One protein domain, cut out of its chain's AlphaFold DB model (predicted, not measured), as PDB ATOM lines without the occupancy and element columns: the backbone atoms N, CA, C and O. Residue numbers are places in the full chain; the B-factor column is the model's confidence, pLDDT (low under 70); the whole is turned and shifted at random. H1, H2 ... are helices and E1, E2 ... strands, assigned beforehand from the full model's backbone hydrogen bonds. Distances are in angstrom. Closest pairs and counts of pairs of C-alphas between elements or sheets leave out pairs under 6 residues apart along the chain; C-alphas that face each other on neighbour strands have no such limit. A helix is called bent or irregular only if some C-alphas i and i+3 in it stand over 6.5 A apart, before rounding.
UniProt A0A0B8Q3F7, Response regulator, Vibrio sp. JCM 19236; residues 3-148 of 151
ATOM      1  N   ASP A   3      38.189  13.064  22.180       94.00
ATOM      2  CA  ASP A   3      39.522  13.392  22.709       94.00
ATOM      3  C   ASP A   3      39.523  13.183  24.234       94.00
ATOM      4  O   ASP A   3      38.458  13.044  24.852       94.00
ATOM      5  N   TYR A   4      40.706  13.120  24.841       95.50
ATOM      6  CA  TYR A   4      40.859  12.900  26.278       95.50
ATOM      7  C   TYR A   4      42.127  13.540  26.847       95.50
ATOM      8  O   TYR A   4      43.082  13.831  26.133       95.50
ATOM      9  N   ALA A   5      42.147  13.717  28.163       94.88
ATOM     10  CA  ALA A   5      43.288  14.211  28.914       94.88
ATOM     11  C   ALA A   5      43.427  13.467  30.246       94.88
ATOM     12  O   ALA A   5      42.440  13.168  30.923       94.88
ATOM     13  N   TRP A   6      44.677  13.210  30.626       92.88
ATOM     14  CA  TRP A   6      45.046  12.667  31.928       92.88
ATOM     15  C   TRP A   6      45.648  13.764  32.793       92.88
ATOM     16  O   TRP A   6      46.505  14.521  32.342       92.88
ATOM     17  N   ASN A   7      45.213  13.814  34.043       90.75
ATOM     18  CA  ASN A   7      45.811  14.628  35.087       90.75
ATOM     19  C   ASN A   7      46.754  13.764  35.933       90.75
ATOM     20  O   ASN A   7      46.427  12.612  36.232       90.75
ATOM     21  N   ILE A   8      47.870  14.337  36.391       87.50
ATOM     22  CA  ILE A   8      48.793  13.701  37.343       87.50
ATOM     23  C   ILE A   8      48.090  13.250  38.633       87.50
ATOM     24  O   ILE A   8      48.472  12.247  39.230       87.50
ATOM     25  N   ASN A   9      46.995  13.917  39.009       89.62
ATOM     26  CA  ASN A   9      46.170  13.575  40.169       89.62
ATOM     27  C   ASN A   9      45.293  12.317  39.978       89.62
ATOM     28  O   ASN A   9      44.454  12.019  40.824       89.62
ATOM     29  N   GLY A  10      45.437  11.584  38.868       91.94
ATOM     30  CA  GLY A  10      44.653  10.375  38.599       91.94
ATOM     31  C   GLY A  10      43.230  10.662  38.119       91.94
ATOM     32  O   GLY A  10      42.335   9.840  38.307       91.94
ATOM     33  N   GLN A  11      43.009  11.823  37.499       95.25
ATOM     34  CA  GLN A  11      41.757  12.129  36.811       95.25
ATOM     35  C   GLN A  11      41.899  11.927  35.304       95.25
ATOM     36  O   GLN A  11      42.908  12.298  34.707       95.25
ATOM     37  N   PHE A  12      40.856  11.386  34.689       95.06
ATOM     38  CA  PHE A  12      40.741  11.208  33.250       95.06
ATOM     39  C   PHE A  12      39.499  11.937  32.748       95.06
ATOM     40  O   PHE A  12      38.369  11.559  33.057       95.06
ATOM     41  N   LEU A  13      39.718  13.005  31.989       96.38
ATOM     42  CA  LEU A  13      38.663  13.797  31.371       96.38
ATOM     43  C   LEU A  13      38.566  13.420  29.897       96.38
ATOM     44  O   LEU A  13      39.577  13.359  29.206       96.38
ATOM     45  N   PHE A  14      37.358  13.199  29.401       95.81
ATOM     46  CA  PHE A  14      37.125  12.867  28.003       95.81
ATOM     47  C   PHE A  14      35.853  13.518  27.487       95.81
ATOM     48  O   PHE A  14      34.952  13.878  28.250       95.81
ATOM     49  N   TYR A  15      35.761  13.613  26.167       94.31
ATOM     50  CA  TYR A  15      34.512  13.920  25.497       94.31
ATOM     51  C   TYR A  15      34.334  13.064  24.248       94.31
ATOM     52  O   TYR A  15      35.296  12.660  23.595       94.31
ATOM     53  N   ILE A  16      33.078  12.822  23.892       92.44
ATOM     54  CA  ILE A  16      32.650  12.197  22.646       92.44
ATOM     55  C   ILE A  16      31.595  13.113  22.036       92.44
ATOM     56  O   ILE A  16      30.679  13.538  22.727       92.44
ATOM     57  N   VAL A  17      31.727  13.436  20.754       89.31
ATOM     58  CA  VAL A  17      30.836  14.357  20.036       89.31
ATOM     59  C   VAL A  17      30.295  13.685  18.787       89.31
ATOM     60  O   VAL A  17      31.061  13.080  18.021       89.31
ATOM     61  N   ASP A  18      28.990  13.846  18.574       85.56
ATOM     62  CA  ASP A  18      28.349  13.598  17.292       85.56
ATOM     63  C   ASP A  18      28.645  14.741  16.329       85.56
ATOM     64  O   ASP A  18      28.188  15.868  16.521       85.56
ATOM     65  N   ALA A  19      29.406  14.457  15.279       74.44
ATOM     66  CA  ALA A  19      29.656  15.455  14.250       74.44
ATOM     67  C   ALA A  19      28.517  15.521  13.219       74.44
ATOM     68  O   ALA A  19      28.448  16.495  12.477       74.44
ATOM     69  N   ASN A  20      27.615  14.533  13.169       74.12
ATOM     70  CA  ASN A  20      26.597  14.453  12.117       74.12
ATOM     71  C   ASN A  20      25.466  15.473  12.313       74.12
ATOM     72  O   ASN A  20      24.857  15.914  11.345       74.12
ATOM     73  N   VAL A  21      25.216  15.891  13.556       65.44
ATOM     74  CA  VAL A  21      24.106  16.793  13.923       65.44
ATOM     75  C   VAL A  21      24.346  18.238  13.484       65.44
ATOM     76  O   VAL A  21      23.403  19.007  13.340       65.44
ATOM     77  N   ALA A  22      25.603  18.620  13.266       62.25
ATOM     78  CA  ALA A  22      25.977  19.995  12.956       62.25
ATOM     79  C   ALA A  22      26.115  20.278  11.447       62.25
ATOM     80  O   ALA A  22      26.597  21.353  11.107       62.25
ATOM     81  N   GLU A  23      25.699  19.348  10.572       74.62
ATOM     82  CA  GLU A  23      25.651  19.468   9.099       74.62
ATOM     83  C   GLU A  23      26.787  20.329   8.492       74.62
ATOM     84  O   GLU A  23      27.929  19.882   8.371       74.62
ATOM     85  N   ASP A  24      26.472  21.579   8.137       80.12
ATOM     86  CA  ASP A  24      27.312  22.580   7.473       80.12
ATOM     87  C   ASP A  24      28.431  23.159   8.356       80.12
ATOM     88  O   ASP A  24      29.462  23.604   7.850       80.12
ATOM     89  N   LEU A  25      28.259  23.116   9.676       82.69
ATOM     90  CA  LEU A  25      29.207  23.607  10.680       82.69
ATOM     91  C   LEU A  25      29.847  22.474  11.489       82.69
ATOM     92  O   LEU A  25      30.491  22.726  12.510       82.69
ATOM     93  N   ALA A  26      29.704  21.221  11.051       79.81
ATOM     94  CA  ALA A  26      30.263  20.062  11.742       79.81
ATOM     95  C   ALA A  26      31.777  20.183  11.954       79.81
ATOM     96  O   ALA A  26      32.276  19.970  13.061       79.81
ATOM     97  N   VAL A  27      32.513  20.585  10.914       85.19
ATOM     98  CA  VAL A  27      33.975  20.715  10.969       85.19
ATOM     99  C   VAL A  27      34.395  21.855  11.896       85.19
ATOM    100  O   VAL A  27      35.237  21.649  12.772       85.19
ATOM    101  N   SER A  28      33.803  23.043  11.747       87.50
ATOM    102  CA  SER A  28      34.147  24.218  12.556       87.50
ATOM    103  C   SER A  28      33.777  24.033  14.026       87.50
ATOM    104  O   SER A  28      34.614  24.289  14.889       87.50
ATOM    105  N   SER A  29      32.588  23.492  14.319       86.06
ATOM    106  CA  SER A  29      32.154  23.170  15.687       86.06
ATOM    107  C   SER A  29      33.114  22.177  16.338       86.06
ATOM    108  O   SER A  29      33.554  22.369  17.468       86.06
ATOM    109  N   THR A  30      33.515  21.145  15.595       87.50
ATOM    110  CA  THR A  30      34.452  20.129  16.080       87.50
ATOM    111  C   THR A  30      35.829  20.715  16.411       87.50
ATOM    112  O   THR A  30      36.405  20.404  17.457       87.50
ATOM    113  N   LEU A  31      36.361  21.585  15.545       89.88
ATOM    114  CA  LEU A  31      37.632  22.271  15.786       89.88
ATOM    115  C   LEU A  31      37.548  23.238  16.971       89.88
ATOM    116  O   LEU A  31      38.474  23.277  17.781       89.88
ATOM    117  N   LEU A  32      36.432  23.962  17.108       90.81
ATOM    118  CA  LEU A  32      36.183  24.858  18.233       90.81
ATOM    119  C   LEU A  32      36.196  24.092  19.561       90.81
ATOM    120  O   LEU A  32      36.915  24.480  20.477       90.81
ATOM    121  N   ILE A  33      35.478  22.969  19.659       90.69
ATOM    122  CA  ILE A  33      35.463  22.134  20.873       90.69
ATOM    123  C   ILE A  33      36.865  21.651  21.207       90.69
ATOM    124  O   ILE A  33      37.283  21.726  22.358       90.69
ATOM    125  N   ARG A  34      37.608  21.171  20.206       92.25
ATOM    126  CA  ARG A  34      38.971  20.686  20.417       92.25
ATOM    127  C   ARG A  34      39.892  21.803  20.909       92.25
ATOM    128  O   ARG A  34      40.734  21.565  21.771       92.25
ATOM    129  N   ALA A  35      39.740  23.018  20.384       93.31
ATOM    130  CA  ALA A  35      40.484  24.181  20.849       93.31
ATOM    131  C   ALA A  35      40.126  24.530  22.302       93.31
ATOM    132  O   ALA A  35      41.026  24.626  23.132       93.31
ATOM    133  N   LEU A  36      38.832  24.626  22.623       93.12
ATOM    134  CA  LEU A  36      38.331  24.960  23.961       93.12
ATOM    135  C   LEU A  36      38.678  23.903  25.008       93.12
ATOM    136  O   LEU A  36      39.028  24.244  26.130       93.12
ATOM    137  N   PHE A  37      38.609  22.623  24.647       94.38
ATOM    138  CA  PHE A  37      39.028  21.532  25.515       94.38
ATOM    139  C   PHE A  37      40.510  21.661  25.858       94.38
ATOM    140  O   PHE A  37      40.879  21.650  27.027       94.38
ATOM    141  N   ASN A  38      41.364  21.845  24.850       93.00
ATOM    142  CA  ASN A  38      42.797  21.985  25.080       93.00
ATOM    143  C   ASN A  38      43.150  23.267  25.845       93.00
ATOM    144  O   ASN A  38      44.081  23.256  26.645       93.00
ATOM    145  N   ASP A  39      42.437  24.365  25.602       93.00
ATOM    146  CA  ASP A  39      42.587  25.605  26.366       93.00
ATOM    147  C   ASP A  39      42.166  25.410  27.829       93.00
ATOM    148  O   ASP A  39      42.915  25.755  28.742       93.00
ATOM    149  N   TYR A  40      41.040  24.723  28.062       93.00
ATOM    150  CA  TYR A  40      40.600  24.339  29.398       93.00
ATOM    151  C   TYR A  40      41.681  23.532  30.117       93.00
ATOM    152  O   TYR A  40      42.117  23.956  31.180       93.00
ATOM    153  N   ILE A  41      42.184  22.441  29.530       92.00
ATOM    154  CA  ILE A  41      43.227  21.611  30.154       92.00
ATOM    155  C   ILE A  41      44.473  22.437  30.507       92.00
ATOM    156  O   ILE A  41      44.968  22.333  31.626       92.00
ATOM    157  N   ARG A  42      44.949  23.298  29.595       89.69
ATOM    158  CA  ARG A  42      46.110  24.171  29.849       89.69
ATOM    159  C   ARG A  42      45.858  25.184  30.963       89.69
ATOM    160  O   ARG A  42      46.777  25.490  31.708       89.69
ATOM    161  N   SER A  43      44.629  25.681  31.089       90.00
ATOM    162  CA  SER A  43      44.257  26.646  32.130       90.00
ATOM    163  C   SER A  43      44.204  26.052  33.541       90.00
ATOM    164  O   SER A  43      44.162  26.811  34.504       90.00
ATOM    165  N   GLN A  44      44.155  24.720  33.681       85.50
ATOM    166  CA  GLN A  44      44.012  24.073  34.988       85.50
ATOM    167  C   GLN A  44      45.341  23.855  35.731       85.50
ATOM    168  O   GLN A  44      45.262  23.423  36.863       85.50
ATOM    169  N   ASP A  45      46.517  24.144  35.157       71.31
ATOM    170  CA  ASP A  45      47.850  24.169  35.819       71.31
ATOM    171  C   ASP A  45      48.019  23.238  37.054       71.31
ATOM    172  O   ASP A  45      47.979  23.679  38.203       71.31
ATOM    173  N   ASP A  46      48.120  21.921  36.812       69.81
ATOM    174  CA  ASP A  46      48.206  20.822  37.805       69.81
ATOM    175  C   ASP A  46      47.050  20.700  38.831       69.81
ATOM    176  O   ASP A  46      47.053  19.815  39.695       69.81
ATOM    177  N   GLN A  47      46.005  21.519  38.718       82.31
ATOM    178  CA  GLN A  47      44.784  21.434  39.520       82.31
ATOM    179  C   GLN A  47      43.836  20.346  39.014       82.31
ATOM    180  O   GLN A  47      43.941  19.849  37.892       82.31
ATOM    181  N   LEU A  48      42.871  19.973  39.859       88.00
ATOM    182  CA  LEU A  48      41.823  19.013  39.515       88.00
ATOM    183  C   LEU A  48      40.921  19.549  38.395       88.00
ATOM    184  O   LEU A  48      40.548  20.718  38.363       88.00
ATOM    185  N   PHE A  49      40.508  18.658  37.501       91.81
ATOM    186  CA  PHE A  49      39.496  18.943  36.501       91.81
ATOM    187  C   PHE A  49      38.108  19.035  37.138       91.81
ATOM    188  O   PHE A  49      37.711  18.238  37.993       91.81
ATOM    189  N   HIS A  50      37.330  19.985  36.636       91.00
ATOM    190  CA  HIS A  50      35.958  20.258  37.021       91.00
ATOM    191  C   HIS A  50      35.089  20.269  35.765       91.00
ATOM    192  O   HIS A  50      35.089  21.231  34.997       91.00
ATOM    193  N   ILE A  51      34.319  19.193  35.576       91.50
ATOM    194  CA  ILE A  51      33.443  19.023  34.407       91.50
ATOM    195  C   ILE A  51      32.484  20.208  34.213       91.50
ATOM    196  O   ILE A  51      32.262  20.630  33.083       91.50
ATOM    197  N   ASP A  52      31.999  20.808  35.305       90.94
ATOM    198  CA  ASP A  52      31.078  21.950  35.272       90.94
ATOM    199  C   ASP A  52      31.691  23.189  34.608       90.94
ATOM    200  O   ASP A  52      31.001  23.913  33.889       90.94
ATOM    201  N   ASN A  53      32.987  23.425  34.832       89.56
ATOM    202  CA  ASN A  53      33.697  24.560  34.247       89.56
ATOM    203  C   ASN A  53      33.902  24.339  32.748       89.56
ATOM    204  O   ASN A  53      33.660  25.250  31.958       89.56
ATOM    205  N   LEU A  54      34.285  23.120  32.353       91.50
ATOM    206  CA  LEU A  54      34.428  22.761  30.944       91.50
ATOM    207  C   LEU A  54      33.092  22.902  30.201       91.50
ATOM    208  O   LEU A  54      33.042  23.570  29.172       91.50
ATOM    209  N   VAL A  55      32.009  22.320  30.731       92.38
ATOM    210  CA  VAL A  55      30.672  22.387  30.116       92.38
ATOM    211  C   VAL A  55      30.205  23.836  29.992       92.38
ATOM    212  O   VAL A  55      29.781  24.241  28.915       92.38
ATOM    213  N   ALA A  56      30.335  24.644  31.049       91.06
ATOM    214  CA  ALA A  56      29.925  26.045  31.011       91.06
ATOM    215  C   ALA A  56      30.731  26.862  29.986       91.06
ATOM    216  O   ALA A  56      30.147  27.627  29.219       91.06
ATOM    217  N   ASN A  57      32.055  26.685  29.940       90.12
ATOM    218  CA  ASN A  57      32.919  27.403  29.001       90.12
ATOM    219  C   ASN A  57      32.626  27.012  27.550       90.12
ATOM    220  O   ASN A  57      32.497  27.883  26.691       90.12
ATOM    221  N   VAL A  58      32.473  25.711  27.284       91.75
ATOM    222  CA  VAL A  58      32.155  25.206  25.945       91.75
ATOM    223  C   VAL A  58      30.764  25.660  25.509       91.75
ATOM    224  O   VAL A  58      30.629  26.186  24.407       91.75
ATOM    225  N   SER A  59      29.748  25.544  26.372       91.56
ATOM    226  CA  SER A  59      28.390  25.988  26.046       91.56
ATOM    227  C   SER A  59      28.332  27.481  25.721       91.56
ATOM    228  O   SER A  59      27.743  27.855  24.709       91.56
ATOM    229  N   LYS A  60      28.986  28.331  26.526       91.38
ATOM    230  CA  LYS A  60      29.065  29.776  26.259       91.38
ATOM    231  C   LYS A  60      29.741  30.068  24.927       91.38
ATOM    232  O   LYS A  60      29.227  30.856  24.142       91.38
ATOM    233  N   ALA A  61      30.879  29.434  24.656       90.75
ATOM    234  CA  ALA A  61      31.606  29.663  23.415       90.75
ATOM    235  C   ALA A  61      30.781  29.269  22.180       90.75
ATOM    236  O   ALA A  61      30.769  30.014  21.208       90.75
ATOM    237  N   ILE A  62      30.048  28.152  22.233       90.94
ATOM    238  CA  ILE A  62      29.142  27.736  21.149       90.94
ATOM    239  C   ILE A  62      28.012  28.750  20.960       90.94
ATOM    240  O   ILE A  62      27.698  29.099  19.829       90.94
ATOM    241  N   GLN A  63      27.418  29.246  22.048       89.88
ATOM    242  CA  GLN A  63      26.291  30.180  21.990       89.88
ATOM    243  C   GLN A  63      26.638  31.507  21.295       89.88
ATOM    244  O   GLN A  63      25.769  32.112  20.669       89.88
ATOM    245  N   PHE A  64      27.885  31.966  21.416       88.38
ATOM    246  CA  PHE A  64      28.345  33.238  20.848       88.38
ATOM    247  C   PHE A  64      29.192  33.089  19.576       88.38
ATOM    248  O   PHE A  64      29.616  34.098  19.017       88.38
ATOM    249  N   ALA A  65      29.470  31.866  19.121       87.50
ATOM    250  CA  ALA A  65      30.263  31.632  17.920       87.50
ATOM    251  C   ALA A  65      29.369  31.505  16.681       87.50
ATOM    252  O   ALA A  65      28.611  30.549  16.554       87.50
ATOM    253  N   ASP A  66      29.560  32.388  15.699       85.88
ATOM    254  CA  ASP A  66      28.863  32.310  14.402       85.88
ATOM    255  C   ASP A  66      29.214  31.038  13.602       85.88
ATOM    256  O   ASP A  66      28.519  30.660  12.661       85.88
ATOM    257  N   CYS A  67      30.314  30.371  13.964       83.06
ATOM    258  CA  CYS A  67      30.823  29.173  13.305       83.06
ATOM    259  C   CYS A  67      30.471  27.862  14.029       83.06
ATOM    260  O   CYS A  67      31.011  26.812  13.665       83.06
ATOM    261  N   ALA A  68      29.594  27.899  15.037       86.25
ATOM    262  CA  ALA A  68      29.159  26.716  15.768       86.25
ATOM    263  C   ALA A  68      27.640  26.689  15.980       86.25
ATOM    264  O   ALA A  68      26.973  27.715  16.047       86.25
ATOM    265  N   LYS A  69      27.090  25.480  16.100       88.00
ATOM    266  CA  LYS A  69      25.701  25.227  16.510       88.00
ATOM    267  C   LYS A  69      25.707  24.276  17.705       88.00
ATOM    268  O   LYS A  69      26.669  23.522  17.846       88.00
ATOM    269  N   PRO A  70      24.664  24.263  18.552       90.56
ATOM    270  CA  PRO A  70      24.530  23.239  19.578       90.56
ATOM    271  C   PRO A  70      24.564  21.825  18.985       90.56
ATOM    272  O   PRO A  70      23.983  21.588  17.927       90.56
ATOM    273  N   PHE A  71      25.220  20.881  19.662       87.94
ATOM    274  CA  PHE A  71      25.400  19.511  19.163       87.94
ATOM    275  C   PHE A  71      25.283  18.456  20.267       87.94
ATOM    276  O   PHE A  71      25.272  18.732  21.468       87.94
ATOM    277  N   ASN A  72      25.201  17.214  19.811       90.69
ATOM    278  CA  ASN A  72      25.140  16.005  20.613       90.69
ATOM    279  C   ASN A  72      26.540  15.642  21.148       90.69
ATOM    280  O   ASN A  72      27.486  15.486  20.376       90.69
ATOM    281  N   ALA A  73      26.684  15.494  22.464       91.75
ATOM    282  CA  ALA A  73      27.951  15.185  23.116       91.75
ATOM    283  C   ALA A  73      27.789  14.416  24.429       91.75
ATOM    284  O   ALA A  73      26.808  14.559  25.147       91.75
ATOM    285  N   VAL A  74      28.816  13.660  24.797       94.31
ATOM    286  CA  VAL A  74      28.993  13.116  26.141       94.31
ATOM    287  C   VAL A  74      30.340  13.575  26.660       94.31
ATOM    288  O   VAL A  74      31.362  13.307  26.036       94.31
ATOM    289  N   ILE A  75      30.348  14.262  27.796       95.50
ATOM    290  CA  ILE A  75      31.565  14.677  28.495       95.50
ATOM    291  C   ILE A  75      31.635  13.873  29.784       95.50
ATOM    292  O   ILE A  75      30.647  13.779  30.511       95.50
ATOM    293  N   GLY A  76      32.787  13.277  30.067       96.12
ATOM    294  CA  GLY A  76      32.969  12.459  31.253       96.12
ATOM    295  C   GLY A  76      34.260  12.778  31.982       96.12
ATOM    296  O   GLY A  76      35.291  13.027  31.366       96.12
ATOM    297  N   LEU A  77      34.192  12.751  33.308       96.81
ATOM    298  CA  LEU A  77      35.331  12.890  34.201       96.81
ATOM    299  C   LEU A  77      35.383  11.673  35.115       96.81
ATOM    300  O   LEU A  77      34.497  11.472  35.944       96.81
ATOM    301  N   ILE A  78      36.430  10.879  34.958       95.75
ATOM    302  CA  ILE A  78      36.760   9.772  35.839       95.75
ATOM    303  C   ILE A  78      37.769  10.268  36.864       95.75
ATOM    304  O   ILE A  78      38.787  10.855  36.512       95.75
ATOM    305  N   ASP A  79      37.486  10.009  38.128       94.69
ATOM    306  CA  ASP A  79      38.399  10.189  39.244       94.69
ATOM    307  C   ASP A  79      38.730   8.794  39.782       94.69
ATOM    308  O   ASP A  79      37.902   8.154  40.437       94.69
ATOM    309  N   PHE A  80      39.916   8.292  39.428       92.31
ATOM    310  CA  PHE A  80      40.359   6.960  39.836       92.31
ATOM    311  C   PHE A  80      40.596   6.860  41.349       92.31
ATOM    312  O   PHE A  80      40.122   5.881  41.931       92.31
ATOM    313  N   PRO A  81      41.242   7.840  42.019       92.00
ATOM    314  CA  PRO A  81      41.349   7.847  43.477       92.00
ATOM    315  C   PRO A  81      40.006   7.727  44.204       92.00
ATOM    316  O   PRO A  81      39.900   6.952  45.155       92.00
ATOM    317  N   SER A  82      38.975   8.459  43.761       92.94
ATOM    318  CA  SER A  82      37.646   8.403  44.388       92.94
ATOM    319  C   SER A  82      36.694   7.367  43.781       92.94
ATOM    320  O   SER A  82      35.579   7.214  44.285       92.94
ATOM    321  N   GLN A  83      37.138   6.634  42.752       92.75
ATOM    322  CA  GLN A  83      36.402   5.574  42.050       92.75
ATOM    323  C   GLN A  83      35.033   6.040  41.548       92.75
ATOM    324  O   GLN A  83      34.008   5.377  41.731       92.75
ATOM    325  N   LYS A  84      35.001   7.224  40.938       94.06
ATOM    326  CA  LYS A  84      33.766   7.843  40.460       94.06
ATOM    327  C   LYS A  84      33.916   8.322  39.034       94.06
ATOM    328  O   LYS A  84      34.874   9.004  38.685       94.06
ATOM    329  N   LEU A  85      32.891   8.042  38.246       95.31
ATOM    330  CA  LEU A  85      32.652   8.686  36.970       95.31
ATOM    331  C   LEU A  85      31.596   9.780  37.168       95.31
ATOM    332  O   LEU A  85      30.559   9.547  37.778       95.31
ATOM    333  N   LYS A  86      31.829  10.967  36.617       96.75
ATOM    334  CA  LYS A  86      30.794  11.978  36.376       96.75
ATOM    335  C   LYS A  86      30.552  12.071  34.879       96.75
ATOM    336  O   LYS A  86      31.516  12.217  34.135       96.75
ATOM    337  N   VAL A  87      29.296  12.018  34.445       96.38
ATOM    338  CA  VAL A  87      28.919  12.123  33.027       96.38
ATOM    339  C   VAL A  87      27.928  13.252  32.819       96.38
ATOM    340  O   VAL A  87      26.883  13.275  33.461       96.38
ATOM    341  N   HIS A  88      28.223  14.133  31.871       95.56
ATOM    342  CA  HIS A  88      27.271  15.059  31.275       95.56
ATOM    343  C   HIS A  88      26.873  14.540  29.886       95.56
ATOM    344  O   HIS A  88      27.697  14.494  28.973       95.56
ATOM    345  N   ALA A  89      25.621  14.104  29.749       94.56
ATOM    346  CA  ALA A  89      25.086  13.467  28.549       94.56
ATOM    347  C   ALA A  89      24.207  14.454  27.763       94.56
ATOM    348  O   ALA A  89      23.000  14.504  27.965       94.56
ATOM    349  N   ALA A  90      24.797  15.256  26.881       92.81
ATOM    350  CA  ALA A  90      24.111  16.293  26.117       92.81
ATOM    351  C   ALA A  90      23.556  15.751  24.792       92.81
ATOM    352  O   ALA A  90      24.304  15.432  23.873       92.81
ATOM    353  N   GLY A  91      22.237  15.618  24.666       91.12
ATOM    354  CA  GLY A  91      21.581  15.154  23.436       91.12
ATOM    355  C   GLY A  91      21.783  13.670  23.079       91.12
ATOM    356  O   GLY A  91      20.992  13.122  22.317       91.12
ATOM    357  N   ILE A  92      22.760  12.978  23.680       90.31
ATOM    358  CA  ILE A  92      22.996  11.534  23.516       90.31
ATOM    359  C   ILE A  92      22.902  10.852  24.878       90.31
ATOM    360  O   ILE A  92      23.650  11.181  25.795       90.31
ATOM    361  N   GLY A  93      21.999   9.880  25.014       93.00
ATOM    362  CA  GLY A  93      21.924   9.055  26.218       93.00
ATOM    363  C   GLY A  93      23.052   8.027  26.272       93.00
ATOM    364  O   GLY A  93      23.606   7.629  25.247       93.00
ATOM    365  N   CYS A  94      23.378   7.536  27.459       94.94
ATOM    366  CA  CYS A  94      24.389   6.496  27.625       94.94
ATOM    367  C   CYS A  94      24.028   5.531  28.754       94.94
ATOM    368  O   CYS A  94      23.114   5.772  29.533       94.94
ATOM    369  N   VAL A  95      24.717   4.397  28.798       96.19
ATOM    370  CA  VAL A  95      24.571   3.385  29.841       96.19
ATOM    371  C   VAL A  95      25.939   3.159  30.458       96.19
ATOM    372  O   VAL A  95      26.880   2.776  29.760       96.19
ATOM    373  N   TRP A  96      26.045   3.416  31.756       96.31
ATOM    374  CA  TRP A  96      27.191   3.009  32.555       96.31
ATOM    375  C   TRP A  96      26.956   1.596  33.075       96.31
ATOM    376  O   TRP A  96      25.904   1.335  33.648       96.31
ATOM    377  N   SER A  97      27.918   0.697  32.908       95.06
ATOM    378  CA  SER A  97      27.842  -0.685  33.380       95.06
ATOM    379  C   SER A  97      29.079  -1.034  34.200       95.06
ATOM    380  O   SER A  97      30.210  -0.803  33.770       95.06
ATOM    381  N   SER A  98      28.835  -1.627  35.364       91.88
ATOM    382  CA  SER A  98      29.829  -2.158  36.299       91.88
ATOM    383  C   SER A  98      29.332  -3.488  36.880       91.88
ATOM    384  O   SER A  98      28.209  -3.914  36.594       91.88
ATOM    385  N   ASP A  99      30.136  -4.131  37.724       86.75
ATOM    386  CA  ASP A  99      29.722  -5.304  38.512       86.75
ATOM    387  C   ASP A  99      28.559  -5.003  39.480       86.75
ATOM    388  O   ASP A  99      27.770  -5.891  39.795       86.75
ATOM    389  N   GLN A 100      28.390  -3.740  39.887       85.06
ATOM    390  CA  GLN A 100      27.285  -3.279  40.734       85.06
ATOM    391  C   GLN A 100      25.969  -3.091  39.964       85.06
ATOM    392  O   GLN A 100      24.939  -2.781  40.563       85.06
ATOM    393  N   GLY A 101      25.983  -3.267  38.641       90.12
ATOM    394  CA  GLY A 101      24.825  -3.107  37.770       90.12
ATOM    395  C   GLY A 101      25.015  -2.024  36.713       90.12
ATOM    396  O   GLY A 101      26.119  -1.524  36.478       90.12
ATOM    397  N   SER A 102      23.912  -1.689  36.039       94.12
ATOM    398  CA  SER A 102      23.890  -0.674  34.985       94.12
ATOM    399  C   SER A 102      23.053   0.538  35.378       94.12
ATOM    400  O   SER A 102      21.952   0.395  35.905       94.12
ATOM    401  N   ILE A 103      23.573   1.726  35.087       96.25
ATOM    402  CA  ILE A 103      22.916   3.015  35.277       96.25
ATOM    403  C   ILE A 103      22.599   3.573  33.894       96.25
ATOM    404  O   ILE A 103      23.502   3.841  33.098       96.25
ATOM    405  N   ASP A 104      21.311   3.738  33.611       95.75
ATOM    406  CA  ASP A 104      20.844   4.425  32.414       95.75
ATOM    407  C   ASP A 104      20.897   5.945  32.631       95.75
ATOM    408  O   ASP A 104      20.347   6.468  33.602       95.75
ATOM    409  N   ILE A 105      21.582   6.648  31.733       95.94
ATOM    410  CA  ILE A 105      21.779   8.091  31.755       95.94
ATOM    411  C   ILE A 105      21.011   8.686  30.572       95.94
ATOM    412  O   ILE A 105      21.413   8.572  29.407       95.94
ATOM    413  N   SER A 106      19.891   9.334  30.884       93.69
ATOM    414  CA  SER A 106      19.065  10.035  29.901       93.69
ATOM    415  C   SER A 106      19.786  11.260  29.327       93.69
ATOM    416  O   SER A 106      20.481  11.956  30.072       93.69
ATOM    417  N   PRO A 107      19.601  11.563  28.029       92.50
ATOM    418  CA  PRO A 107      20.151  12.774  27.437       92.50
ATOM    419  C   PRO A 107      19.504  14.028  28.036       92.50
ATOM    420  O   PRO A 107      18.286  14.094  28.211       92.50
ATOM    421  N   SER A 108      20.318  15.047  28.292       92.38
ATOM    422  CA  SER A 108      19.890  16.429  28.487       92.38
ATOM    423  C   SER A 108      19.775  17.156  27.144       92.38
ATOM    424  O   SER A 108      19.878  16.560  26.070       92.38
ATOM    425  N   ARG A 109      19.585  18.478  27.196       91.44
ATOM    426  CA  ARG A 109      19.680  19.353  26.021       91.44
ATOM    427  C   ARG A 109      21.058  19.250  25.358       91.44
ATOM    428  O   ARG A 109      22.021  18.821  25.993       91.44
ATOM    429  N   LEU A 110      21.121  19.656  24.089       91.69
ATOM    430  CA  LEU A 110      22.354  19.716  23.304       91.69
ATOM    431  C   LEU A 110      23.379  20.632  23.983       91.69
ATOM    432  O   LEU A 110      23.019  21.633  24.610       91.69
ATOM    433  N   LEU A 111      24.660  20.319  23.812       91.06
ATOM    434  CA  LEU A 111      25.739  21.136  24.350       91.06
ATOM    435  C   LEU A 111      25.739  22.491  23.635       91.06
ATOM    436  O   LEU A 111      25.652  22.531  22.411       91.06
ATOM    437  N   GLY A 112      25.792  23.597  24.380       90.25
ATOM    438  CA  GLY A 112      25.630  24.951  23.832       90.25
ATOM    439  C   GLY A 112      24.190  25.459  23.726       90.25
ATOM    440  O   GLY A 112      24.003  26.642  23.460       90.25
ATOM    441  N   ALA A 113      23.165  24.630  23.975       88.50
ATOM    442  CA  ALA A 113      21.776  25.108  24.049       88.50
ATOM    443  C   ALA A 113      21.453  25.791  25.393       88.50
ATOM    444  O   ALA A 113      20.554  26.629  25.469       88.50
ATOM    445  N   SER A 114      22.172  25.423  26.457       80.75
ATOM    446  CA  SER A 114      22.147  26.074  27.769       80.75
ATOM    447  C   SER A 114      23.399  25.713  28.583       80.75
ATOM    448  O   SER A 114      24.182  24.835  28.212       80.75
ATOM    449  N   GLU A 115      23.595  26.390  29.715       74.06
ATOM    450  CA  GLU A 115      24.663  26.104  30.688       74.06
ATOM    451  C   GLU A 115      24.250  25.021  31.707       74.06
ATOM    452  O   GLU A 115      24.594  25.106  32.887       74.06
ATOM    453  N   ASP A 116      23.466  24.023  31.286       74.69
ATOM    454  CA  ASP A 116      22.932  22.997  32.189       74.69
ATOM    455  C   ASP A 116      24.073  22.199  32.841       74.69
ATOM    456  O   ASP A 116      24.804  21.464  32.181       74.69
ATOM    457  N   LYS A 117      24.187  22.280  34.170       71.56
ATOM    458  CA  LYS A 117      25.206  21.564  34.963       71.56
ATOM    459  C   LYS A 117      24.735  20.186  35.428       71.56
ATOM    460  O   LYS A 117      25.034  19.744  36.534       71.56
ATOM    461  N   ASN A 118      23.945  19.513  34.598       82.44
ATOM    462  CA  ASN A 118      23.367  18.223  34.950       82.44
ATOM    463  C   ASN A 118      24.369  17.118  34.629       82.44
ATOM    464  O   ASN A 118      24.544  16.754  33.466       82.44
ATOM    465  N   TYR A 119      25.028  16.597  35.659       91.25
ATOM    466  CA  TYR A 119      25.849  15.399  35.551       91.25
ATOM    467  C   TYR A 119      25.290  14.271  36.413       91.25
ATOM    468  O   TYR A 119      24.737  14.491  37.490       91.25
ATOM    469  N   VAL A 120      25.485  13.045  35.946       95.00
ATOM    470  CA  VAL A 120      25.209  11.833  36.715       95.00
ATOM    471  C   VAL A 120      26.527  11.318  37.275       95.00
ATOM    472  O   VAL A 120      27.499  11.153  36.538       95.00
ATOM    473  N   ALA A 121      26.570  11.099  38.589       95.50
ATOM    474  CA  ALA A 121      27.697  10.458  39.250       95.50
ATOM    475  C   ALA A 121      27.457   8.945  39.320       95.50
ATOM    476  O   ALA A 121      26.439   8.496  39.847       95.50
ATOM    477  N   CYS A 122      28.405   8.170  38.813       94.75
ATOM    478  CA  CYS A 122      28.360   6.721  38.755       94.75
ATOM    479  C   CYS A 122      29.541   6.140  39.551       94.75
ATOM    480  O   CYS A 122      30.684   6.541  39.309       94.75
ATOM    481  N   PRO A 123      29.305   5.216  40.497       93.56
ATOM    482  CA  PRO A 123      30.389   4.503  41.159       93.56
ATOM    483  C   PRO A 123      31.128   3.606  40.159       93.56
ATOM    484  O   PRO A 123      30.524   3.071  39.223       93.56
ATOM    485  N   MET A 124      32.433   3.448  40.363       91.19
ATOM    486  CA  MET A 124      33.280   2.544  39.591       91.19
ATOM    487  C   MET A 124      33.639   1.309  40.409       91.19
ATOM    488  O   MET A 124      33.928   1.400  41.600       91.19
ATOM    489  N   SER A 125      33.679   0.161  39.742       86.06
ATOM    490  CA  SER A 125      34.269  -1.058  40.282       86.06
ATOM    491  C   SER A 125      35.792  -0.991  40.246       86.06
ATOM    492  O   SER A 125      36.378  -0.534  39.260       86.06
ATOM    493  N   THR A 126      36.432  -1.507  41.292       77.38
ATOM    494  CA  THR A 126      37.886  -1.727  41.358       77.38
ATOM    495  C   THR A 126      38.306  -3.129  40.935       77.38
ATOM    496  O   THR A 126      39.481  -3.352  40.640       77.38
ATOM    497  N   SER A 127      37.377  -4.085  40.967       74.38
ATOM    498  CA  SER A 127      37.643  -5.512  40.766       74.38
ATOM    499  C   SER A 127      37.594  -5.931  39.304       74.38
ATOM    500  O   SER A 127      38.337  -6.838  38.930       74.38
ATOM    501  N   ASP A 128      36.760  -5.269  38.502       77.88
ATOM    502  CA  ASP A 128      36.391  -5.714  37.158       77.88
ATOM    503  C   ASP A 128      36.359  -4.572  36.129       77.88
ATOM    504  O   ASP A 128      36.699  -3.417  36.403       77.88
ATOM    505  N   SER A 129      35.983  -4.913  34.894       88.06
ATOM    506  CA  SER A 129      35.810  -3.945  33.816       88.06
ATOM    507  C   SER A 129      34.599  -3.048  34.056       88.06
ATOM    508  O   SER A 129      33.490  -3.535  34.274       88.06
ATOM    509  N   ASN A 130      34.791  -1.747  33.894       93.31
ATOM    510  CA  ASN A 130      33.706  -0.784  33.805       93.31
ATOM    511  C   ASN A 130      33.510  -0.370  32.345       93.31
ATOM    512  O   ASN A 130      34.469  -0.353  31.570       93.31
ATOM    513  N   SER A 131      32.294   0.000  31.946       95.00
ATOM    514  CA  SER A 131      32.083   0.532  30.600       95.00
ATOM    515  C   SER A 131      30.994   1.589  30.520       95.00
ATOM    516  O   SER A 131      29.976   1.500  31.196       95.00
ATOM    517  N   LEU A 132      31.205   2.574  29.651       95.62
ATOM    518  CA  LEU A 132      30.219   3.580  29.281       95.62
ATOM    519  C   LEU A 132      29.870   3.388  27.808       95.62
ATOM    520  O   LEU A 132      30.723   3.575  26.942       95.62
ATOM    521  N   LYS A 133      28.626   3.021  27.512       94.50
ATOM    522  CA  LYS A 133      28.143   2.799  26.146       94.50
ATOM    523  C   LYS A 133      27.172   3.898  25.740       94.50
ATOM    524  O   LYS A 133      26.196   4.142  26.443       94.50
ATOM    525  N   LEU A 134      27.401   4.534  24.595       92.75
ATOM    526  CA  LEU A 134      26.444   5.488  24.035       92.75
ATOM    527  C   LEU A 134      25.225   4.745  23.480       92.75
ATOM    528  O   LEU A 134      25.357   3.691  22.850       92.75
ATOM    529  N   LYS A 135      24.029   5.290  23.709       88.56
ATOM    530  CA  LYS A 135      22.812   4.822  23.045       88.56
ATOM    531  C   LYS A 135      22.921   5.208  21.569       88.56
ATOM    532  O   LYS A 135      23.238   6.352  21.271       88.56
ATOM    533  N   SER A 136      22.746   4.210  20.696       70.06
ATOM    534  CA  SER A 136      22.963   4.248  19.239       70.06
ATOM    535  C   SER A 136      22.793   5.633  18.617       70.06
ATOM    536  O   SER A 136      21.712   6.212  18.694       70.06
ATOM    537  N   MET A 137      23.829   6.075  17.911       64.31
ATOM    538  CA  MET A 137      23.800   7.234  17.026       64.31
ATOM    539  C   MET A 137      23.732   6.667  15.608       64.31
ATOM    540  O   MET A 137      24.729   6.152  15.105       64.31
ATOM    541  N   ASP A 138      22.529   6.606  15.037       62.66
ATOM    542  CA  ASP A 138      22.266   6.257  13.632       62.66
ATOM    543  C   ASP A 138      23.066   5.057  13.073       62.66
ATOM    544  O   ASP A 138      23.640   5.105  11.988       62.66
ATOM    545  N   GLY A 139      23.120   3.950  13.827       61.69
ATOM    546  CA  GLY A 139      23.750   2.691  13.398       61.69
ATOM    547  C   GLY A 139      25.222   2.510  13.791       61.69
ATOM    548  O   GLY A 139      25.776   1.436  13.564       61.69
ATOM    549  N   SER A 140      25.844   3.501  14.435       67.94
ATOM    550  CA  SER A 140      27.190   3.387  15.011       67.94
ATOM    551  C   SER A 140      27.135   3.176  16.529       67.94
ATOM    552  O   SER A 140      26.374   3.834  17.241       67.94
ATOM    553  N   SER A 141      27.963   2.263  17.051       76.62
ATOM    554  CA  SER A 141      28.112   2.043  18.494       76.62
ATOM    555  C   SER A 141      29.453   2.576  18.988       76.62
ATOM    556  O   SER A 141      30.498   2.169  18.485       76.62
ATOM    557  N   CYS A 142      29.429   3.428  20.011       87.06
ATOM    558  CA  CYS A 142      30.627   3.881  20.711       87.06
ATOM    559  C   CYS A 142      30.577   3.428  22.175       87.06
ATOM    560  O   CYS A 142      29.534   3.528  22.830       87.06
ATOM    561  N   GLN A 143      31.700   2.916  22.676       91.06
ATOM    562  CA  GLN A 143      31.842   2.462  24.052       91.06
ATOM    563  C   GLN A 143      33.240   2.800  24.571       91.06
ATOM    564  O   GLN A 143      34.237   2.517  23.910       91.06
ATOM    565  N   LEU A 144      33.298   3.375  25.769       91.06
ATOM    566  CA  LEU A 144      34.510   3.481  26.569       91.06
ATOM    567  C   LEU A 144      34.562   2.272  27.505       91.06
ATOM    568  O   LEU A 144      33.599   2.019  28.227       91.06
ATOM    569  N   ILE A 145      35.669   1.534  27.499       92.88
ATOM    570  CA  ILE A 145      35.890   0.389  28.389       92.88
ATOM    571  C   ILE A 145      37.101   0.702  29.263       92.88
ATOM    572  O   ILE A 145      38.159   1.069  28.760       92.88
ATOM    573  N   ILE A 146      36.935   0.551  30.573       89.38
ATOM    574  CA  ILE A 146      37.969   0.766  31.581       89.38
ATOM    575  C   ILE A 146      38.241  -0.592  32.208       89.38
ATOM    576  O   ILE A 146      37.389  -1.142  32.906       89.38
ATOM    577  N   GLN A 147      39.414  -1.148  31.932       86.94
ATOM    578  CA  GLN A 147      39.823  -2.447  32.448       86.94
ATOM    579  C   GLN A 147      40.971  -2.256  33.423       86.94
ATOM    580  O   GLN A 147      41.933  -1.549  33.130       86.94
ATOM    581  N   ASN A 148      40.871  -2.905  34.578       75.12
ATOM    582  CA  ASN A 148      41.988  -2.996  35.496       75.12
ATOM    583  C   ASN A 148      42.943  -4.079  34.971       75.12
ATOM    584  O   ASN A 148      42.607  -5.264  34.998       75.12
TER     585      ASN A 148
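What this domain is: This is residues 3 to 148 of the 151 residues of the protein "Response regulator" of Vibrio sp. JCM 19236 (UniProt A0A0B8Q3F7). Two antiparallel sheets make a sandwich, their strands running nearly the same line, and two helices, H1 and H2, cover the face of the larger sheet that is turned away from the smaller one. The larger sheet has the order E1 - E2 - E3 - E4 - E7, the smaller one E6 - E5 - E8 - E9. The printed part has 146 residues with two named helices and nine named strands, along the chain E1 E2 H1 H2 E3 E4 E5 E6 E7 E8 E9, and its class is mixed, helices and strands. It is compact, with a radius of gyration of the C-alphas of 14.8 A and spans of 47 by 39 by 22 A.

How they stand to each other: In the larger sheet, E1, residues 3 to 6, and E2, residues 11 to 17, form a hairpin, with N 5 and O 13 at 2.8 A. E3, residues 73 to 79, is the antiparallel neighbour of E2, with N 14 and O 76 at 2.9 A. E3 and E4, residues 84 to 90, form a hairpin, with N 77 and O 86 at 2.9 A. E7, residues 120 to 123, is an edge strand beside E4, with N 122 and O 85 at 2.8 A. H1, residues 20 to 43, and H2, residues 51 to 64, are on the same face of this sheet, two layers with helices on one face of a sheet. H1 is over E1 at a height over the sheet of 8.2 A; H2 is over E3 at 10.4 A. H1 touches H2 with residues 29 to 40 alone, at a steep tilt of 49 degrees, opposite ways; the closest C-alphas, of Leu 36 and Val 58, are 6.5 A apart. In H2 every O i to N i+4 pair is within hydrogen-bond range, in H1 16 of 20. In the other sheet, E5, residues 94 to 98, and E6, residues 101 to 105, form a hairpin, with N 96 and O 103 at 2.9 A. E8, residues 130 to 134, neighbours E5, with N 97 and O 131 at 2.8 A, and forms a hairpin with E9, residues 143 to 146, with N 132 and O 144 at 2.8 A. The two sheets form a sandwich, two sheets face to face: the parts that face each other are 10.5 A centre to centre, and the strands of the one stand at 18 degrees to those of the other.

Where its parts are: E1 begins at C-alpha 3 (39.522, 13.392, 22.709). E2 is 20.1 A long, E3 19.9 A and E4 19.2 A. H1 is 29.3 A long, with a kink of 94 degrees near residue 27, and is irregular: C-alphas 21 and 24 are 9.2 A apart. H2, 20.3 A long, begins at C-alpha 51 (33.443, 19.023, 34.407). E9 ends at C-alpha 146 (37.969, 0.766, 31.581).

The domain as a whole: The C-alphas of Asp 66 and Ser 127, the two farthest apart, are 46.9 A apart. The printed part has no cut. The long link is E6 to E7, residues 106 to 119. Residues 21 to 22, 46 and 137 to 140 have pLDDT under 70.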